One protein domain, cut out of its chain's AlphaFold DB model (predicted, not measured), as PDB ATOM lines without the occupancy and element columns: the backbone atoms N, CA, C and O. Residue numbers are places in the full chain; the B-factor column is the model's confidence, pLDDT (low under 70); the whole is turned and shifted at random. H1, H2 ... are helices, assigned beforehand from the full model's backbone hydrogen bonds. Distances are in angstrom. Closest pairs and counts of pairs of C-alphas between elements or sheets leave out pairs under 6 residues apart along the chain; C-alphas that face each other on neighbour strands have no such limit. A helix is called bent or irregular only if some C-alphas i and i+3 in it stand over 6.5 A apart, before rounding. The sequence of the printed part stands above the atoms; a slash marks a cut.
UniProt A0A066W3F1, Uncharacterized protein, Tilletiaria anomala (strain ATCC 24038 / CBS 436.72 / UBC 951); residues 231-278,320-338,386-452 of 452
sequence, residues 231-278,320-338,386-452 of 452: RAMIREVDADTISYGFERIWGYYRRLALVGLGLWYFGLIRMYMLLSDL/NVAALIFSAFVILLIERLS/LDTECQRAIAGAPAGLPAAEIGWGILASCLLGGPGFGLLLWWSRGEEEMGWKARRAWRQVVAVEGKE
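This is residues 231 to 278, 320 to 338 and 386 to 452 of the 452 residues of an uncharacterized protein of Tilletiaria anomala (strain ATCC 24038 / CBS 436.72 / UBC 951) (UniProt A0A066W3F1). Two long helices, H2 and H6b, run side by side in opposite ways and make a rod; H3 packs along one side of H2, while short H4, H5 and H6a pack on H6b on the side away from H3. H6a and H6b are arms of one bent helix that folds back on itself, tiny H1 sits by the far part of H6b, and residues 271 to 278 of H2 stick out at one end. The printed part has 134 residues with six named helices, H1 to H6 in order, and no named strand; the class is all helix. It is loose, with a radius of gyration of the C-alphas of 19.2 A, and spans 76 by 26 by 23 A.

Find C-alpha 231 at (-51.834, -38.397, -43.533), where H1 begins, residues 231 to 235. H2, residues 239 to 278, then runs 58.7 A to C-alpha 278 at (5.318, -16.893, -30.804). Past a cut come H3, residues 320 to 338, 26.5 A long, and, past another, H4, residues 386 to 396, 15.2 A long. H5 is residues 402 to 405. H6, residues 408 to 449, was assigned as one helix by its hydrogen bonds but is bent: C-alphas 416 and 419 are 8.8 A apart. Its arms are H6a, residues 408 to 416, 12.2 A long, and H6b, residues 419 to 449, 44.5 A long, ending at C-alpha 449 at (-57.451, -47.463, -42.730).

Begin at the hub, H6 with its arms together, which touches four other helices. H6b touches H2 at a shallow tilt of 5 degrees, opposite ways; look at the closest C-alphas, of Ala 257 and Phe 421, 4.5 A apart. H6a touches H6b at a steep tilt of 39 degrees, opposite ways, closest at C-alphas 414 and 422, 4.5 A. H4 touches residues 433 to 437 of H6b alone, at a steep tilt of 64 degrees, with C-alphas 390 and 433 closest at 6.7 A. H5 touches H6b, closest at C-alphas 405 and 426, 5.2 A, and H6a only at the corner. H1 touches H6b, C-alphas 234 and 442 being closest at 6.2 A. H3 touches residues 251 to 266 of H2 alone, at a shallow tilt of 19 degrees, opposite ways, with C-alphas 262 and 327 closest at 5.9 A; H3 and H6b are apart. Every O i to N i+4 pair is within hydrogen-bond range in H1, H3, H4, H6a and H6b, and 35 of 36 are in H2; H5 is too short for such a pair.

The C-alphas of Leu 278 and Glu 452, the two farthest apart, are 76.4 A from each other. Residues 279 to 319 are not printed, with 20.2 A between C-alphas 278 and 320; residues 339 to 385 are not printed either, with 26.6 A between C-alphas 338 and 386. The links printed whole, H1 to H2, H4 to H5 and H5 to H6, are tight. Look for pLDDT under 70 at residues 276 to 278, 320 to 338, 398 to 400 and 448 to 452; the mean of the printed part is 78.4.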
ATOM      1  N   ARG A 231     -51.420 -36.985 -43.529       84.50
ATOM      2  CA  ARG A 231     -51.834 -38.397 -43.533       84.50
ATOM      3  C   ARG A 231     -52.021 -38.926 -44.958       84.50
ATOM      4  O   ARG A 231     -51.603 -40.042 -45.246       84.50
ATOM      5  N   ALA A 232     -52.565 -38.121 -45.869       86.75
ATOM      6  CA  ALA A 232     -52.637 -38.483 -47.283       86.75
ATOM      7  C   ALA A 232     -51.230 -38.629 -47.894       86.75
ATOM      8  O   ALA A 232     -50.916 -39.656 -48.489       86.75
ATOM      9  N   MET A 233     -50.342 -37.661 -47.652       87.81
ATOM     10  CA  MET A 233     -48.959 -37.698 -48.137       87.81
ATOM     11  C   MET A 233     -48.166 -38.879 -47.569       87.81
ATOM     12  O   MET A 233     -47.419 -39.511 -48.304       87.81
ATOM     13  N   ILE A 234     -48.305 -39.207 -46.277       86.88
ATOM     14  CA  ILE A 234     -47.585 -40.351 -45.690       86.88
ATOM     15  C   ILE A 234     -48.119 -41.684 -46.225       86.88
ATOM     16  O   ILE A 234     -47.355 -42.637 -46.324       86.88
ATOM     17  N   ARG A 235     -49.405 -41.750 -46.598       86.00
ATOM     18  CA  ARG A 235     -50.043 -42.939 -47.178       86.00
ATOM     19  C   ARG A 235     -49.541 -43.246 -48.587       86.00
ATOM     20  O   ARG A 235     -49.427 -44.413 -48.942       86.00
ATOM     21  N   GLU A 236     -49.234 -42.217 -49.370       87.88
ATOM     22  CA  GLU A 236     -48.677 -42.360 -50.723       87.88
ATOM     23  C   GLU A 236     -47.225 -42.859 -50.730       87.88
ATOM     24  O   GLU A 236     -46.702 -43.233 -51.780       87.88
ATOM     25  N   VAL A 237     -46.556 -42.859 -49.574       87.94
ATOM     26  CA  VAL A 237     -45.140 -43.195 -49.460       87.94
ATOM     27  C   VAL A 237     -44.963 -44.580 -48.840       87.94
ATOM     28  O   VAL A 237     -45.492 -44.883 -47.772       87.94
ATOM     29  N   ASP A 238     -44.150 -45.415 -49.483       89.00
ATOM     30  CA  ASP A 238     -43.804 -46.740 -48.966       89.00
ATOM     31  C   ASP A 238     -42.999 -46.665 -47.660       89.00
ATOM     32  O   ASP A 238     -42.187 -45.754 -47.449       89.00
ATOM     33  N   ALA A 239     -43.142 -47.686 -46.809       85.56
ATOM     34  CA  ALA A 239     -42.394 -47.799 -45.553       85.56
ATOM     35  C   ALA A 239     -40.875 -47.696 -45.762       85.56
ATOM     36  O   ALA A 239     -40.177 -47.052 -44.971       85.56
ATOM     37  N   ASP A 240     -40.379 -48.289 -46.849       85.75
ATOM     38  CA  ASP A 240     -38.969 -48.261 -47.228       85.75
ATOM     39  C   ASP A 240     -38.508 -46.837 -47.523       85.75
ATOM     40  O   ASP A 240     -37.448 -46.428 -47.061       85.75
ATOM     41  N   THR A 241     -39.324 -46.043 -48.218       87.44
ATOM     42  CA  THR A 241     -39.004 -44.646 -48.531       87.44
ATOM     43  C   THR A 241     -38.986 -43.785 -47.269       87.44
ATOM     44  O   THR A 241     -38.106 -42.933 -47.124       87.44
ATOM     45  N   ILE A 242     -39.894 -44.040 -46.319       87.31
ATOM     46  CA  ILE A 242     -39.889 -43.367 -45.013       87.31
ATOM     47  C   ILE A 242     -38.606 -43.690 -44.254       87.31
ATOM     48  O   ILE A 242     -37.907 -42.775 -43.816       87.31
ATOM     49  N   SER A 243     -38.269 -44.977 -44.122       85.44
ATOM     50  CA  SER A 243     -37.047 -45.399 -43.430       85.44
ATOM     51  C   SER A 243     -35.814 -44.804 -44.103       85.44
ATOM     52  O   SER A 243     -34.984 -44.176 -43.448       85.44
ATOM     53  N   TYR A 244     -35.753 -44.915 -45.427       87.31
ATOM     54  CA  TYR A 244     -34.645 -44.453 -46.243       87.31
ATOM     55  C   TYR A 244     -34.397 -42.950 -46.100       87.31
ATOM     56  O   TYR A 244     -33.247 -42.531 -45.947       87.31
ATOM     57  N   GLY A 245     -35.457 -42.135 -46.139       87.88
ATOM     58  CA  GLY A 245     -35.348 -40.680 -46.076       87.88
ATOM     59  C   GLY A 245     -34.643 -40.205 -44.805       87.88
ATOM     60  O   GLY A 245     -33.631 -39.503 -44.874       87.88
ATOM     61  N   PHE A 246     -35.127 -40.648 -43.645       89.94
ATOM     62  CA  PHE A 246     -34.554 -40.260 -42.354       89.94
ATOM     63  C   PHE A 246     -33.198 -40.923 -42.093       89.94
ATOM     64  O   PHE A 246     -32.253 -40.243 -41.693       89.94
ATOM     65  N   GLU A 247     -33.055 -42.223 -42.379       87.25
ATOM     66  CA  GLU A 247     -31.804 -42.953 -42.134       87.25
ATOM     67  C   GLU A 247     -30.640 -42.407 -42.954       87.25
ATOM     68  O   GLU A 247     -29.504 -42.341 -42.471       87.25
ATOM     69  N   ARG A 248     -30.901 -41.966 -44.189       88.94
ATOM     70  CA  ARG A 248     -29.867 -41.333 -45.003       88.94
ATOM     71  C   ARG A 248     -29.445 -39.994 -44.436       88.94
ATOM     72  O   ARG A 248     -28.246 -39.801 -44.256       88.94
ATOM     73  N   ILE A 249     -30.381 -39.085 -44.160       89.56
ATOM     74  CA  ILE A 249     -30.044 -37.750 -43.633       89.56
ATOM     75  C   ILE A 249     -29.247 -37.890 -42.334       89.56
ATOM     76  O   ILE A 249     -28.181 -37.285 -42.196       89.56
ATOM     77  N   TRP A 250     -29.714 -38.756 -41.439       88.38
ATOM     78  CA  TRP A 250     -29.023 -39.119 -40.213       88.38
ATOM     79  C   TRP A 250     -27.592 -39.630 -40.446       88.38
ATOM     80  O   TRP A 250     -26.633 -39.091 -39.883       88.38
ATOM     81  N   GLY A 251     -27.421 -40.628 -41.316       87.56
ATOM     82  CA  GLY A 251     -26.105 -41.180 -41.639       87.56
ATOM     83  C   GLY A 251     -25.159 -40.140 -42.246       87.56
ATOM     84  O   GLY A 251     -23.962 -40.138 -41.954       87.56
ATOM     85  N   TYR A 252     -25.683 -39.215 -43.052       88.50
ATOM     86  CA  TYR A 252     -24.893 -38.122 -43.612       88.50
ATOM     87  C   TYR A 252     -24.488 -37.079 -42.571       88.50
ATOM     88  O   TYR A 252     -23.353 -36.612 -42.636       88.50
ATOM     89  N   TYR A 253     -25.337 -36.757 -41.587       90.69
ATOM     90  CA  TYR A 253     -24.921 -35.894 -40.478       90.69
ATOM     91  C   TYR A 253     -23.710 -36.474 -39.747       90.69
ATOM     92  O   TYR A 253     -22.731 -35.761 -39.545       90.69
ATOM     93  N   ARG A 254     -23.717 -37.778 -39.441       89.31
ATOM     94  CA  ARG A 254     -22.572 -38.443 -38.797       89.31
ATOM     95  C   ARG A 254     -21.312 -38.411 -39.659       89.31
ATOM     96  O   ARG A 254     -20.242 -38.097 -39.151       89.31
ATOM     97  N   ARG A 255     -21.420 -38.675 -40.964       87.06
ATOM     98  CA  ARG A 255     -20.275 -38.586 -41.891       87.06
ATOM     99  C   ARG A 255     -19.711 -37.170 -41.960       87.06
ATOM    100  O   ARG A 255     -18.500 -36.985 -41.889       87.06
ATOM    101  N   LEU A 256     -20.584 -36.170 -42.057       87.44
ATOM    102  CA  LEU A 256     -20.176 -34.771 -42.087       87.44
ATOM    103  C   LEU A 256     -19.599 -34.315 -40.742       87.44
ATOM    104  O   LEU A 256     -18.732 -33.444 -40.728       87.44
ATOM    105  N   ALA A 257     -20.020 -34.923 -39.627       89.12
ATOM    106  CA  ALA A 257     -19.472 -34.621 -38.308       89.12
ATOM    107  C   ALA A 257     -17.970 -34.896 -38.308       89.12
ATOM    108  O   ALA A 257     -17.197 -34.068 -37.846       89.12
ATOM    109  N   LEU A 258     -17.540 -35.994 -38.929       84.38
ATOM    110  CA  LEU A 258     -16.124 -36.350 -39.050       84.38
ATOM    111  C   LEU A 258     -15.335 -35.392 -39.925       84.38
ATOM    112  O   LEU A 258     -14.187 -35.086 -39.622       84.38
ATOM    113  N   VAL A 259     -15.950 -34.895 -40.996       83.69
ATOM    114  CA  VAL A 259     -15.338 -33.838 -41.803       83.69
ATOM    115  C   VAL A 259     -15.134 -32.593 -40.937       83.69
ATOM    116  O   VAL A 259     -14.043 -32.028 -40.921       83.69
ATOM    117  N   GLY A 260     -16.148 -32.212 -40.154       85.88
ATOM    118  CA  GLY A 260     -16.054 -31.127 -39.176       85.88
ATOM    119  C   GLY A 260     -14.967 -31.364 -38.124       85.88
ATOM    120  O   GLY A 260     -14.183 -30.462 -37.854       85.88
ATOM    121  N   LEU A 261     -14.863 -32.587 -37.602       88.62
ATOM    122  CA  LEU A 261     -13.839 -33.024 -36.651       88.62
ATOM    123  C   LEU A 261     -12.427 -32.855 -37.226       88.62
ATOM    124  O   LEU A 261     -11.550 -32.293 -36.571       88.62
ATOM    125  N   GLY A 262     -12.212 -33.311 -38.463       83.44
ATOM    126  CA  GLY A 262     -10.933 -33.179 -39.158       83.44
ATOM    127  C   GLY A 262     -10.539 -31.716 -39.357       83.44
ATOM    128  O   GLY A 262      -9.426 -31.322 -39.011       83.44
ATOM    129  N   LEU A 263     -11.473 -30.885 -39.834       83.19
ATOM    130  CA  LEU A 263     -11.263 -29.442 -40.000       83.19
ATOM    131  C   LEU A 263     -10.996 -28.730 -38.667       83.19
ATOM    132  O   LEU A 263     -10.166 -27.818 -38.607       83.19
ATOM    133  N   TRP A 264     -11.672 -29.155 -37.599       85.56
ATOM    134  CA  TRP A 264     -11.491 -28.619 -36.255       85.56
ATOM    135  C   TRP A 264     -10.074 -28.873 -35.741       85.56
ATOM    136  O   TRP A 264      -9.349 -27.929 -35.420       85.56
ATOM    137  N   TYR A 265      -9.637 -30.133 -35.731       85.25
ATOM    138  CA  TYR A 265      -8.297 -30.487 -35.262       85.25
ATOM    139  C   TYR A 265      -7.195 -29.921 -36.151       85.25
ATOM    140  O   TYR A 265      -6.196 -29.432 -35.629       85.25
ATOM    141  N   PHE A 266      -7.382 -29.918 -37.473       81.31
ATOM    142  CA  PHE A 266      -6.440 -29.275 -38.387       81.31
ATOM    143  C   PHE A 266      -6.251 -27.792 -38.037       81.31
ATOM    144  O   PHE A 266      -5.121 -27.318 -37.903       81.31
ATOM    145  N   GLY A 267      -7.355 -27.074 -37.813       81.56
ATOM    146  CA  GLY A 267      -7.320 -25.673 -37.414       81.56
ATOM    147  C   GLY A 267      -6.630 -25.447 -36.065       81.56
ATOM    148  O   GLY A 267      -5.775 -24.566 -35.957       81.56
ATOM    149  N   LEU A 268      -6.938 -26.271 -35.056       81.38
ATOM    150  CA  LEU A 268      -6.315 -26.191 -33.730       81.38
ATOM    151  C   LEU A 268      -4.811 -26.474 -33.767       81.38
ATOM    152  O   LEU A 268      -4.045 -25.752 -33.134       81.38
ATOM    153  N   ILE A 269      -4.375 -27.489 -34.517       80.94
ATOM    154  CA  ILE A 269      -2.955 -27.836 -34.646       80.94
ATOM    155  C   ILE A 269      -2.180 -26.666 -35.264       80.94
ATOM    156  O   ILE A 269      -1.129 -26.287 -34.747       80.94
ATOM    157  N   ARG A 270      -2.717 -26.039 -36.319       78.00
ATOM    158  CA  ARG A 270      -2.091 -24.868 -36.956       78.00
ATOM    159  C   ARG A 270      -2.024 -23.662 -36.017       78.00
ATOM    160  O   ARG A 270      -1.003 -22.980 -35.968       78.00
ATOM    161  N   MET A 271      -3.075 -23.432 -35.228       76.50
ATOM    162  CA  MET A 271      -3.074 -22.399 -34.184       76.50
ATOM    163  C   MET A 271      -2.027 -22.661 -33.107       76.50
ATOM    164  O   MET A 271      -1.315 -21.748 -32.692       76.50
ATOM    165  N   TYR A 272      -1.923 -23.910 -32.662       77.56
ATOM    166  CA  TYR A 272      -0.970 -24.312 -31.642       77.56
ATOM    167  C   TYR A 272       0.479 -24.148 -32.113       77.56
ATOM    168  O   TYR A 272       1.288 -23.587 -31.377       77.56
ATOM    169  N   MET A 273       0.801 -24.566 -33.344       73.31
ATOM    170  CA  MET A 273       2.135 -24.371 -33.930       73.31
ATOM    171  C   MET A 273       2.539 -22.891 -33.925       73.31
ATOM    172  O   MET A 273       3.639 -22.555 -33.498       73.31
ATOM    173  N   LEU A 274       1.618 -21.996 -34.289       71.94
ATOM    174  CA  LEU A 274       1.862 -20.555 -34.245       71.94
ATOM    175  C   LEU A 274       2.089 -20.034 -32.820       71.94
ATOM    176  O   LEU A 274       2.992 -19.231 -32.597       71.94
ATOM    177  N   LEU A 275       1.260 -20.451 -31.859       70.19
ATOM    178  CA  LEU A 275       1.417 -20.053 -30.457       70.19
ATOM    179  C   LEU A 275       2.756 -20.540 -29.891       70.19
ATOM    180  O   LEU A 275       3.403 -19.804 -29.149       70.19
ATOM    181  N   SER A 276       3.193 -21.738 -30.283       69.94
ATOM    182  CA  SER A 276       4.512 -22.274 -29.948       69.94
ATOM    183  C   SER A 276       5.636 -21.428 -30.553       69.94
ATOM    184  O   SER A 276       6.585 -21.082 -29.849       69.94
ATOM    185  N   ASP A 277       5.516 -21.031 -31.822       69.81
ATOM    186  CA  ASP A 277       6.500 -20.168 -32.483       69.81
ATOM    187  C   ASP A 277       6.565 -18.780 -31.827       69.81
ATOM    188  O   ASP A 277       7.656 -18.307 -31.504       69.81
ATOM    189  N   LEU A 278       5.415 -18.160 -31.539       66.50
ATOM    190  CA  LEU A 278       5.318 -16.893 -30.804       66.50
ATOM    191  C   LEU A 278       5.962 -16.995 -29.419       66.50
ATOM    192  O   LEU A 278       6.758 -16.131 -29.061       66.50
ATOM    193  N   ASN A 320       1.095 -33.455 -40.377       51.94
ATOM    194  CA  ASN A 320       0.032 -33.299 -41.376       51.94
ATOM    195  C   ASN A 320      -0.356 -34.646 -42.003       51.94
ATOM    196  O   ASN A 320      -1.542 -34.940 -42.150       51.94
ATOM    197  N   VAL A 321       0.628 -35.495 -42.317       55.78
ATOM    198  CA  VAL A 321       0.397 -36.853 -42.827       55.78
ATOM    199  C   VAL A 321      -0.289 -37.713 -41.768       55.78
ATOM    200  O   VAL A 321      -1.260 -38.395 -42.083       55.78
ATOM    201  N   ALA A 322       0.129 -37.638 -40.502       55.94
ATOM    202  CA  ALA A 322      -0.537 -38.339 -39.406       55.94
ATOM    203  C   ALA A 322      -1.978 -37.852 -39.204       55.94
ATOM    204  O   ALA A 322      -2.869 -38.677 -39.019       55.94
ATOM    205  N   ALA A 323      -2.239 -36.544 -39.299       50.91
ATOM    206  CA  ALA A 323      -3.589 -35.988 -39.217       50.91
ATOM    207  C   ALA A 323      -4.477 -36.440 -40.391       50.91
ATOM    208  O   ALA A 323      -5.649 -36.767 -40.186       50.91
ATOM    209  N   LEU A 324      -3.927 -36.520 -41.607       50.09
ATOM    210  CA  LEU A 324      -4.625 -37.035 -42.791       50.09
ATOM    211  C   LEU A 324      -4.900 -38.539 -42.689       50.09
ATOM    212  O   LEU A 324      -6.023 -38.965 -42.949       50.09
ATOM    213  N   ILE A 325      -3.916 -39.334 -42.261       56.38
ATOM    214  CA  ILE A 325      -4.072 -40.777 -42.026       56.38
ATOM    215  C   ILE A 325      -5.094 -41.020 -40.919       56.38
ATOM    216  O   ILE A 325      -5.966 -41.866 -41.083       56.38
ATOM    217  N   PHE A 326      -5.039 -40.262 -39.823       59.62
ATOM    218  CA  PHE A 326      -6.018 -40.345 -38.745       59.62
ATOM    219  C   PHE A 326      -7.419 -39.994 -39.248       59.62
ATOM    220  O   PHE A 326      -8.356 -40.745 -39.002       59.62
ATOM    221  N   SER A 327      -7.564 -38.920 -40.027       48.69
ATOM    222  CA  SER A 327      -8.849 -38.528 -40.616       48.69
ATOM    223  C   SER A 327      -9.392 -39.603 -41.564       48.69
ATOM    224  O   SER A 327     -10.554 -39.990 -41.454       48.69
ATOM    225  N   ALA A 328      -8.553 -40.152 -42.448       50.50
ATOM    226  CA  ALA A 328      -8.924 -41.234 -43.359       50.50
ATOM    227  C   ALA A 328      -9.274 -42.531 -42.608       50.50
ATOM    228  O   ALA A 328     -10.270 -43.181 -42.923       50.50
ATOM    229  N   PHE A 329      -8.503 -42.885 -41.578       57.44
ATOM    230  CA  PHE A 329      -8.759 -44.041 -40.724       57.44
ATOM    231  C   PHE A 329     -10.070 -43.891 -39.951       57.44
ATOM    232  O   PHE A 329     -10.859 -44.828 -39.918       57.44
ATOM    233  N   VAL A 330     -10.348 -42.713 -39.387       50.41
ATOM    234  CA  VAL A 330     -11.610 -42.409 -38.697       50.41
ATOM    235  C   VAL A 330     -12.798 -42.516 -39.659       50.41
ATOM    236  O   VAL A 330     -13.807 -43.128 -39.309       50.41
ATOM    237  N   ILE A 331     -12.669 -42.008 -40.890       47.09
ATOM    238  CA  ILE A 331     -13.699 -42.144 -41.934       47.09
ATOM    239  C   ILE A 331     -13.952 -43.625 -42.272       47.09
ATOM    240  O   ILE A 331     -15.105 -44.061 -42.259       47.09
ATOM    241  N   LEU A 332     -12.899 -44.419 -42.506       49.00
ATOM    242  CA  LEU A 332     -13.002 -45.847 -42.851       49.00
ATOM    243  C   LEU A 332     -13.522 -46.712 -41.691       49.00
ATOM    244  O   LEU A 332     -14.334 -47.619 -41.896       49.00
ATOM    245  N   LEU A 333     -13.084 -46.430 -40.461       48.28
ATOM    246  CA  LEU A 333     -13.558 -47.099 -39.249       48.28
ATOM    247  C   LEU A 333     -15.064 -46.870 -39.078       48.28
ATOM    248  O   LEU A 333     -15.798 -47.796 -38.741       48.28
ATOM    249  N   ILE A 334     -15.547 -45.663 -39.367       47.06
ATOM    250  CA  ILE A 334     -16.955 -45.309 -39.190       47.06
ATOM    251  C   ILE A 334     -17.821 -45.802 -40.338       47.06
ATOM    252  O   ILE A 334     -18.952 -46.214 -40.091       47.06
ATOM    253  N   GLU A 335     -17.307 -45.858 -41.564       47.56
ATOM    254  CA  GLU A 335     -17.974 -46.579 -42.647       47.56
ATOM    255  C   GLU A 335     -18.193 -48.050 -42.248       47.56
ATOM    256  O   GLU A 335     -19.312 -48.558 -42.315       47.56
ATOM    257  N   ARG A 336     -17.162 -48.705 -41.697       48.34
ATOM    258  CA  ARG A 336     -17.244 -50.084 -41.188       48.34
ATOM    259  C   ARG A 336     -18.187 -50.243 -39.990       48.34
ATOM    260  O   ARG A 336     -18.874 -51.262 -39.914       48.34
ATOM    261  N   LEU A 337     -18.238 -49.279 -39.068       42.22
ATOM    262  CA  LEU A 337     -19.130 -49.317 -37.899       42.22
ATOM    263  C   LEU A 337     -20.588 -48.998 -38.262       42.22
ATOM    264  O   LEU A 337     -21.494 -49.625 -37.725       42.22
ATOM    265  N   SER A 338     -20.814 -48.099 -39.222       43.06
ATOM    266  CA  SER A 338     -22.152 -47.722 -39.701       43.06
ATOM    267  C   SER A 338     -22.778 -48.793 -40.603       43.06
ATOM    268  O   SER A 338     -23.996 -48.898 -40.669       43.06
ATOM    269  N   LEU A 386     -46.123 -40.941 -27.156       82.94
ATOM    270  CA  LEU A 386     -45.334 -41.181 -28.361       82.94
ATOM    271  C   LEU A 386     -43.846 -40.837 -28.181       82.94
ATOM    272  O   LEU A 386     -42.991 -41.612 -28.603       82.94
ATOM    273  N   ASP A 387     -43.520 -39.706 -27.548       82.25
ATOM    274  CA  ASP A 387     -42.131 -39.313 -27.270       82.25
ATOM    275  C   ASP A 387     -41.453 -40.265 -26.290       82.25
ATOM    276  O   ASP A 387     -40.289 -40.625 -26.467       82.25
ATOM    277  N   THR A 388     -42.185 -40.690 -25.262       84.94
ATOM    278  CA  THR A 388     -41.667 -41.610 -24.244       84.94
ATOM    279  C   THR A 388     -41.394 -42.984 -24.853       84.94
ATOM    280  O   THR A 388     -40.343 -43.581 -24.617       84.94
ATOM    281  N   GLU A 389     -42.305 -43.472 -25.694       88.38
ATOM    282  CA  GLU A 389     -42.119 -44.715 -26.436       88.38
ATOM    283  C   GLU A 389     -40.989 -44.614 -27.466       88.38
ATOM    284  O   GLU A 389     -40.195 -45.546 -27.580       88.38
ATOM    285  N   CYS A 390     -40.863 -43.476 -28.157       87.88
ATOM    286  CA  CYS A 390     -39.752 -43.204 -29.069       87.88
ATOM    287  C   CYS A 390     -38.411 -43.288 -28.332       87.88
ATOM    288  O   CYS A 390     -37.505 -44.010 -28.744       87.88
ATOM    289  N   GLN A 391     -38.299 -42.616 -27.187       85.44
ATOM    290  CA  GLN A 391     -37.080 -42.630 -26.382       85.44
ATOM    291  C   GLN A 391     -36.726 -44.027 -25.886       85.44
ATOM    292  O   GLN A 391     -35.565 -44.419 -25.992       85.44
ATOM    293  N   ARG A 392     -37.710 -44.797 -25.403       86.75
ATOM    294  CA  ARG A 392     -37.499 -46.200 -25.011       86.75
ATOM    295  C   ARG A 392     -37.031 -47.044 -26.192       86.75
ATOM    296  O   ARG A 392     -36.071 -47.798 -26.058       86.75
ATOM    297  N   ALA A 393     -37.677 -46.895 -27.347       86.94
ATOM    298  CA  ALA A 393     -37.346 -47.664 -28.536       86.94
ATOM    299  C   ALA A 393     -35.924 -47.376 -29.019       86.94
ATOM    300  O   ALA A 393     -35.191 -48.311 -29.331       86.94
ATOM    301  N   ILE A 394     -35.508 -46.108 -29.037       84.31
ATOM    302  CA  ILE A 394     -34.162 -45.780 -29.502       84.31
ATOM    303  C   ILE A 394     -33.103 -46.062 -28.431       84.31
ATOM    304  O   ILE A 394     -31.998 -46.467 -28.763       84.31
ATOM    305  N   ALA A 395     -33.421 -45.946 -27.139       81.31
ATOM    306  CA  ALA A 395     -32.518 -46.427 -26.091       81.31
ATOM    307  C   ALA A 395     -32.246 -47.942 -26.216       81.31
ATOM    308  O   ALA A 395     -31.144 -48.393 -25.916       81.31
ATOM    309  N   GLY A 396     -33.236 -48.713 -26.685       78.19
ATOM    310  CA  GLY A 396     -33.111 -50.150 -26.953       78.19
ATOM    311  C   GLY A 396     -32.487 -50.513 -28.306       78.19
ATOM    312  O   GLY A 396     -32.071 -51.655 -28.486       78.19
ATOM    313  N   ALA A 397     -32.399 -49.571 -29.249       72.69
ATOM    314  CA  ALA A 397     -31.782 -49.759 -30.557       72.69
ATOM    315  C   ALA A 397     -30.455 -48.980 -30.604       72.69
ATOM    316  O   ALA A 397     -30.466 -47.803 -30.960       72.69
ATOM    317  N   PRO A 398     -29.307 -49.589 -30.234       58.12
ATOM    318  CA  PRO A 398     -28.020 -48.900 -30.122       58.12
ATOM    319  C   PRO A 398     -27.417 -48.606 -31.501       58.12
ATOM    320  O   PRO A 398     -26.362 -49.117 -31.877       58.12
ATOM    321  N   ALA A 399     -28.096 -47.789 -32.293       64.88
ATOM    322  CA  ALA A 399     -27.591 -47.332 -33.563       64.88
ATOM    323  C   ALA A 399     -26.843 -46.006 -33.346       64.88
ATOM    324  O   ALA A 399     -27.405 -44.916 -33.348       64.88
ATOM    325  N   GLY A 400     -25.527 -46.105 -33.148       69.12
ATOM    326  CA  GLY A 400     -24.627 -44.969 -32.930       69.12
ATOM    327  C   GLY A 400     -24.074 -44.877 -31.514       69.12
ATOM    328  O   GLY A 400     -23.880 -45.899 -30.861       69.12
ATOM    329  N   LEU A 401     -23.784 -43.653 -31.056       76.31
ATOM    330  CA  LEU A 401     -23.176 -43.400 -29.746       76.31
ATOM    331  C   LEU A 401     -24.105 -42.525 -28.882       76.31
ATOM    332  O   LEU A 401     -23.843 -41.329 -28.739       76.31
ATOM    333  N   PRO A 402     -25.176 -43.087 -28.277       74.00
ATOM    334  CA  PRO A 402     -26.172 -42.312 -27.533       74.00
ATOM    335  C   PRO A 402     -25.531 -41.389 -26.494       74.00
ATOM    336  O   PRO A 402     -25.887 -40.224 -26.392       74.00
ATOM    337  N   ALA A 403     -24.498 -41.870 -25.798       79.06
ATOM    338  CA  ALA A 403     -23.779 -41.099 -24.789       79.06
ATOM    339  C   ALA A 403     -23.144 -39.794 -25.305       79.06
ATOM    340  O   ALA A 403     -22.938 -38.900 -24.498       79.06
ATOM    341  N   ALA A 404     -22.837 -39.669 -26.603       79.25
ATOM    342  CA  ALA A 404     -22.324 -38.436 -27.216       79.25
ATOM    343  C   ALA A 404     -23.422 -37.574 -27.861       79.25
ATOM    344  O   ALA A 404     -23.196 -36.400 -28.147       79.25
ATOM    345  N   GLU A 405     -24.610 -38.132 -28.087       80.56
ATOM    346  CA  GLU A 405     -25.684 -37.491 -28.853       80.56
ATOM    347  C   GLU A 405     -26.753 -36.820 -27.972       80.56
ATOM    348  O   GLU A 405     -27.619 -36.118 -28.495       80.56
ATOM    349  N   ILE A 406     -26.699 -36.996 -26.644       81.06
ATOM    350  CA  ILE A 406     -27.652 -36.404 -25.690       81.06
ATOM    351  C   ILE A 406     -26.976 -35.731 -24.488       81.06
ATOM    352  O   ILE A 406     -25.917 -36.147 -24.020       81.06
ATOM    353  N   GLY A 407     -27.635 -34.699 -23.950       83.31
ATOM    354  CA  GLY A 407     -27.265 -34.041 -22.692       83.31
ATOM    355  C   GLY A 407     -25.809 -33.567 -22.658       83.31
ATOM    356  O   GLY A 407     -25.343 -32.887 -23.570       83.31
ATOM    357  N   TRP A 408     -25.078 -33.960 -21.608       84.75
ATOM    358  CA  TRP A 408     -23.648 -33.659 -21.446       84.75
ATOM    359  C   TRP A 408     -22.764 -34.268 -22.540       84.75
ATOM    360  O   TRP A 408     -21.688 -33.739 -22.812       84.75
ATOM    361  N   GLY A 409     -23.232 -35.324 -23.206       83.50
ATOM    362  CA  GLY A 409     -22.574 -35.921 -24.362       83.50
ATOM    363  C   GLY A 409     -22.360 -34.948 -25.510       83.50
ATOM    364  O   GLY A 409     -21.284 -34.924 -26.108       83.50
ATOM    365  N   ILE A 410     -23.355 -34.096 -25.771       84.38
ATOM    366  CA  ILE A 410     -23.268 -33.066 -26.812       84.38
ATOM    367  C   ILE A 410     -22.208 -32.040 -26.420       84.38
ATOM    368  O   ILE A 410     -21.391 -31.664 -27.254       84.38
ATOM    369  N   LEU A 411     -22.170 -31.621 -25.149       81.56
ATOM    370  CA  LEU A 411     -21.154 -30.680 -24.678       81.56
ATOM    371  C   LEU A 411     -19.748 -31.278 -24.786       81.56
ATOM    372  O   LEU A 411     -18.850 -30.621 -25.307       81.56
ATOM    373  N   ALA A 412     -19.562 -32.528 -24.356       85.06
ATOM    374  CA  ALA A 412     -18.296 -33.239 -24.503       85.06
ATOM    375  C   ALA A 412     -17.887 -33.347 -25.981       85.06
ATOM    376  O   ALA A 412     -16.739 -33.080 -26.328       85.06
ATOM    377  N   SER A 413     -18.839 -33.647 -26.865       87.38
ATOM    378  CA  SER A 413     -18.618 -33.683 -28.313       87.38
ATOM    379  C   SER A 413     -18.236 -32.314 -28.874       87.38
ATOM    380  O   SER A 413     -17.307 -32.228 -29.669       87.38
ATOM    381  N   CYS A 414     -18.882 -31.232 -28.432       84.25
ATOM    382  CA  CYS A 414     -18.527 -29.866 -28.816       84.25
ATOM    383  C   CYS A 414     -17.120 -29.471 -28.349       84.25
ATOM    384  O   CYS A 414     -16.411 -28.783 -29.077       84.25
ATOM    385  N   LEU A 415     -16.714 -29.897 -27.150       82.44
ATOM    386  CA  LEU A 415     -15.386 -29.611 -26.601       82.44
ATOM    387  C   LEU A 415     -14.287 -30.390 -27.330       82.44
ATOM    388  O   LEU A 415     -13.248 -29.825 -27.657       82.44
ATOM    389  N   LEU A 416     -14.520 -31.677 -27.592       86.56
ATOM    390  CA  LEU A 416     -13.533 -32.549 -28.226       86.56
ATOM    391  C   LEU A 416     -13.450 -32.304 -29.735       86.56
ATOM    392  O   LEU A 416     -12.363 -32.130 -30.276       86.56
ATOM    393  N   GLY A 417     -14.596 -32.272 -30.413       83.50
ATOM    394  CA  GLY A 417     -14.667 -32.225 -31.870       83.50
ATOM    395  C   GLY A 417     -15.045 -30.883 -32.475       83.50
ATOM    396  O   GLY A 417     -15.209 -30.781 -33.691       83.50
ATOM    397  N   GLY A 418     -15.207 -29.862 -31.640       88.62
ATOM    398  CA  GLY A 418     -15.715 -28.567 -32.055       88.62
ATOM    399  C   GLY A 418     -17.242 -28.529 -32.138       88.62
ATOM    400  O   GLY A 418     -17.920 -29.562 -32.197       88.62
ATOM    401  N   PRO A 419     -17.823 -27.321 -32.176       85.44
ATOM    402  CA  PRO A 419     -19.271 -27.147 -32.114       85.44
ATOM    403  C   PRO A 419     -19.986 -27.754 -33.327       85.44
ATOM    404  O   PRO A 419     -21.084 -28.282 -33.187       85.44
ATOM    405  N   GLY A 420     -19.362 -27.753 -34.507       87.06
ATOM    406  CA  GLY A 420     -19.936 -28.378 -35.697       87.06
ATOM    407  C   GLY A 420     -20.113 -29.892 -35.577       87.06
ATOM    408  O   GLY A 420     -21.144 -30.420 -35.988       87.06
ATOM    409  N   PHE A 421     -19.146 -30.584 -34.965       90.88
ATOM    410  CA  PHE A 421     -19.228 -32.020 -34.697       90.88
ATOM    411  C   PHE A 421     -20.369 -32.336 -33.723       90.88
ATOM    412  O   PHE A 421     -21.237 -33.151 -34.035       90.88
ATOM    413  N   GLY A 422     -20.414 -31.641 -32.580       87.94
ATOM    414  CA  GLY A 422     -21.468 -31.845 -31.583       87.94
ATOM    415  C   GLY A 422     -22.870 -31.522 -32.115       87.94
ATOM    416  O   GLY A 422     -23.803 -32.290 -31.885       87.94
ATOM    417  N   LEU A 423     -23.021 -30.444 -32.895       88.50
ATOM    418  CA  LEU A 423     -24.295 -30.094 -33.535       88.50
ATOM    419  C   LEU A 423     -24.762 -31.163 -34.527       88.50
ATOM    420  O   LEU A 423     -25.943 -31.500 -34.544       88.50
ATOM    421  N   LEU A 424     -23.856 -31.719 -35.335       91.06
ATOM    422  CA  LEU A 424     -24.213 -32.763 -36.295       91.06
ATOM    423  C   LEU A 424     -24.635 -34.055 -35.614       91.06
ATOM    424  O   LEU A 424     -25.593 -34.669 -36.068       91.06
ATOM    425  N   LEU A 425     -23.974 -34.440 -34.521       90.69
ATOM    426  CA  LEU A 425     -24.388 -35.570 -33.688       90.69
ATOM    427  C   LEU A 425     -25.775 -35.346 -33.072       90.69
ATOM    428  O   LEU A 425     -26.623 -36.238 -33.102       90.69
ATOM    429  N   TRP A 426     -26.040 -34.129 -32.601       88.69
ATOM    430  CA  TRP A 426     -27.345 -33.764 -32.064       88.69
ATOM    431  C   TRP A 426     -28.455 -33.775 -33.130       88.69
ATOM    432  O   TRP A 426     -29.526 -34.339 -32.906       88.69
ATOM    433  N   TRP A 427     -28.220 -33.213 -34.319       90.38
ATOM    434  CA  TRP A 427     -29.199 -33.272 -35.415       90.38
ATOM    435  C   TRP A 427     -29.383 -34.685 -35.953       90.38
ATOM    436  O   TRP A 427     -30.504 -35.064 -36.274       90.38
ATOM    437  N   SER A 428     -28.304 -35.465 -36.003       90.94
ATOM    438  CA  SER A 428     -28.316 -36.895 -36.304       90.94
ATOM    439  C   SER A 428     -29.349 -37.617 -35.440       90.94
ATOM    440  O   SER A 428     -30.258 -38.261 -35.961       90.94
ATOM    441  N   ARG A 429     -29.282 -37.401 -34.126       88.44
ATOM    442  CA  ARG A 429     -30.245 -37.944 -33.174       88.44
ATOM    443  C   ARG A 429     -31.677 -37.468 -33.426       88.44
ATOM    444  O   ARG A 429     -32.611 -38.264 -33.363       88.44
ATOM    445  N   GLY A 430     -31.856 -36.184 -33.729       88.19
ATOM    446  CA  GLY A 430     -33.170 -35.626 -34.055       88.19
ATOM    447  C   GLY A 430     -33.821 -36.283 -35.279       88.19
ATOM    448  O   GLY A 430     -35.020 -36.550 -35.265       88.19
ATOM    449  N   GLU A 431     -33.047 -36.593 -36.322       89.12
ATOM    450  CA  GLU A 431     -33.558 -37.312 -37.501       89.12
ATOM    451  C   GLU A 431     -33.929 -38.762 -37.193       89.12
ATOM    452  O   GLU A 431     -34.923 -39.259 -37.714       89.12
ATOM    453  N   GLU A 432     -33.166 -39.437 -36.333       89.19
ATOM    454  CA  GLU A 432     -33.494 -40.792 -35.884       89.19
ATOM    455  C   GLU A 432     -34.839 -40.817 -35.135       89.19
ATOM    456  O   GLU A 432     -35.700 -41.660 -35.411       89.19
ATOM    457  N   GLU A 433     -35.059 -39.841 -34.248       88.00
ATOM    458  CA  GLU A 433     -36.327 -39.654 -33.534       88.00
ATOM    459  C   GLU A 433     -37.489 -39.352 -34.481       88.00
ATOM    460  O   GLU A 433     -38.560 -39.957 -34.361       88.00
ATOM    461  N   MET A 434     -37.287 -38.456 -35.451       87.88
ATOM    462  CA  MET A 434     -38.304 -38.152 -36.458       87.88
ATOM    463  C   MET A 434     -38.608 -39.361 -37.347       87.88
ATOM    464  O   MET A 434     -39.778 -39.650 -37.585       87.88
ATOM    465  N   GLY A 435     -37.598 -40.125 -37.763       90.31
ATOM    466  CA  GLY A 435     -37.784 -41.328 -38.572       90.31
ATOM    467  C   GLY A 435     -38.532 -42.435 -37.837       90.31
ATOM    468  O   GLY A 435     -39.395 -43.099 -38.415       90.31
ATOM    469  N   TRP A 436     -38.268 -42.618 -36.540       90.75
ATOM    470  CA  TRP A 436     -39.050 -43.549 -35.727       90.75
ATOM    471  C   TRP A 436     -40.521 -43.128 -35.637       90.75
ATOM    472  O   TRP A 436     -41.406 -43.956 -35.874       90.75
ATOM    473  N   LYS A 437     -40.783 -41.841 -35.369       89.31
ATOM    474  CA  LYS A 437     -42.146 -41.289 -35.303       89.31
ATOM    475  C   LYS A 437     -42.871 -41.413 -36.643       89.31
ATOM    476  O   LYS A 437     -44.003 -41.887 -36.663       89.31
ATOM    477  N   ALA A 438     -42.204 -41.096 -37.752       89.12
ATOM    478  CA  ALA A 438     -42.747 -41.227 -39.102       89.12
ATOM    479  C   ALA A 438     -43.154 -42.674 -39.420       89.12
ATOM    480  O   ALA A 438     -44.263 -42.925 -39.884       89.12
ATOM    481  N   ARG A 439     -42.296 -43.656 -39.109       90.38
ATOM    482  CA  ARG A 439     -42.619 -45.081 -39.313       90.38
ATOM    483  C   ARG A 439     -43.796 -45.537 -38.463       90.38
ATOM    484  O   ARG A 439     -44.601 -46.346 -38.918       90.38
ATOM    485  N   ARG A 440     -43.897 -45.053 -37.224       90.25
ATOM    486  CA  ARG A 440     -45.044 -45.361 -36.367       90.25
ATOM    487  C   ARG A 440     -46.331 -44.755 -36.914       90.25
ATOM    488  O   ARG A 440     -47.320 -45.474 -37.006       90.25
ATOM    489  N   ALA A 441     -46.288 -43.490 -37.316       86.62
ATOM    490  CA  ALA A 441     -47.405 -42.804 -37.947       86.62
ATOM    491  C   ALA A 441     -47.879 -43.536 -39.207       86.62
ATOM    492  O   ALA A 441     -49.065 -43.812 -39.351       86.62
ATOM    493  N   TRP A 442     -46.948 -43.946 -40.069       90.06
ATOM    494  CA  TRP A 442     -47.256 -44.732 -41.260       90.06
ATOM    495  C   TRP A 442     -47.961 -46.047 -40.924       90.06
ATOM    496  O   TRP A 442     -48.999 -46.354 -41.502       90.06
ATOM    497  N   ARG A 443     -47.461 -46.800 -39.932       89.31
ATOM    498  CA  ARG A 443     -48.122 -48.038 -39.484       89.31
ATOM    499  C   ARG A 443     -49.526 -47.772 -38.955       89.31
ATOM    500  O   ARG A 443     -50.396 -48.596 -39.184       89.31
ATOM    501  N   GLN A 444     -49.743 -46.666 -38.246       86.81
ATOM    502  CA  GLN A 444     -51.067 -46.301 -37.745       86.81
ATOM    503  C   GLN A 444     -52.023 -45.984 -38.897       86.81
ATOM    504  O   GLN A 444     -53.111 -46.544 -38.929       86.81
ATOM    505  N   VAL A 445     -51.601 -45.174 -39.870       84.31
ATOM    506  CA  VAL A 445     -52.420 -44.843 -41.048       84.31
ATOM    507  C   VAL A 445     -52.745 -46.106 -41.853       84.31
ATOM    508  O   VAL A 445     -53.911 -46.400 -42.093       84.31
ATOM    509  N   VAL A 446     -51.740 -46.921 -42.185       84.62
ATOM    510  CA  VAL A 446     -51.927 -48.122 -43.016       84.62
ATOM    511  C   VAL A 446     -52.697 -49.232 -42.289       84.62
ATOM    512  O   VAL A 446     -53.537 -49.890 -42.899       84.62
ATOM    513  N   ALA A 447     -52.446 -49.464 -40.996       76.44
ATOM    514  CA  ALA A 447     -53.093 -50.554 -40.257       76.44
ATOM    515  C   ALA A 447     -54.530 -50.242 -39.812       76.44
ATOM    516  O   ALA A 447     -55.297 -51.183 -39.588       76.44
ATOM    517  N   VAL A 448     -54.874 -48.962 -39.632       69.88
ATOM    518  CA  VAL A 448     -56.224 -48.532 -39.240       69.88
ATOM    519  C   VAL A 448     -57.114 -48.386 -40.471       69.88
ATOM    520  O   VAL A 448     -58.196 -48.959 -40.486       69.88
ATOM    521  N   GLU A 449     -56.642 -47.717 -41.525       61.16
ATOM    522  CA  GLU A 449     -57.451 -47.463 -42.730       61.16
ATOM    523  C   GLU A 449     -57.475 -48.648 -43.705       61.16
ATOM    524  O   GLU A 449     -58.380 -48.746 -44.521       61.16
ATOM    525  N   GLY A 450     -56.520 -49.585 -43.633       57.28
ATOM    526  CA  GLY A 450     -56.535 -50.808 -44.449       57.28
ATOM    527  C   GLY A 450     -57.552 -51.867 -43.998       57.28
ATOM    528  O   GLY A 450     -57.570 -52.966 -44.552       57.28
ATOM    529  N   LYS A 451     -58.337 -51.578 -42.951       51.38
ATOM    530  CA  LYS A 451     -59.401 -52.446 -42.418       51.38
ATOM    531  C   LYS A 451     -60.814 -51.952 -42.742       51.38
ATOM    532  O   LYS A 451     -61.761 -52.667 -42.411       51.38
ATOM    533  N   GLU A 452     -60.937 -50.770 -43.336       45.41
ATOM    534  CA  GLU A 452     -62.173 -50.263 -43.946       45.41
ATOM    535  C   GLU A 452     -62.215 -50.663 -45.422       45.41
ATOM    536  O   GLU A 452     -63.315 -51.042 -45.885       45.41
TER     537      GLU A 452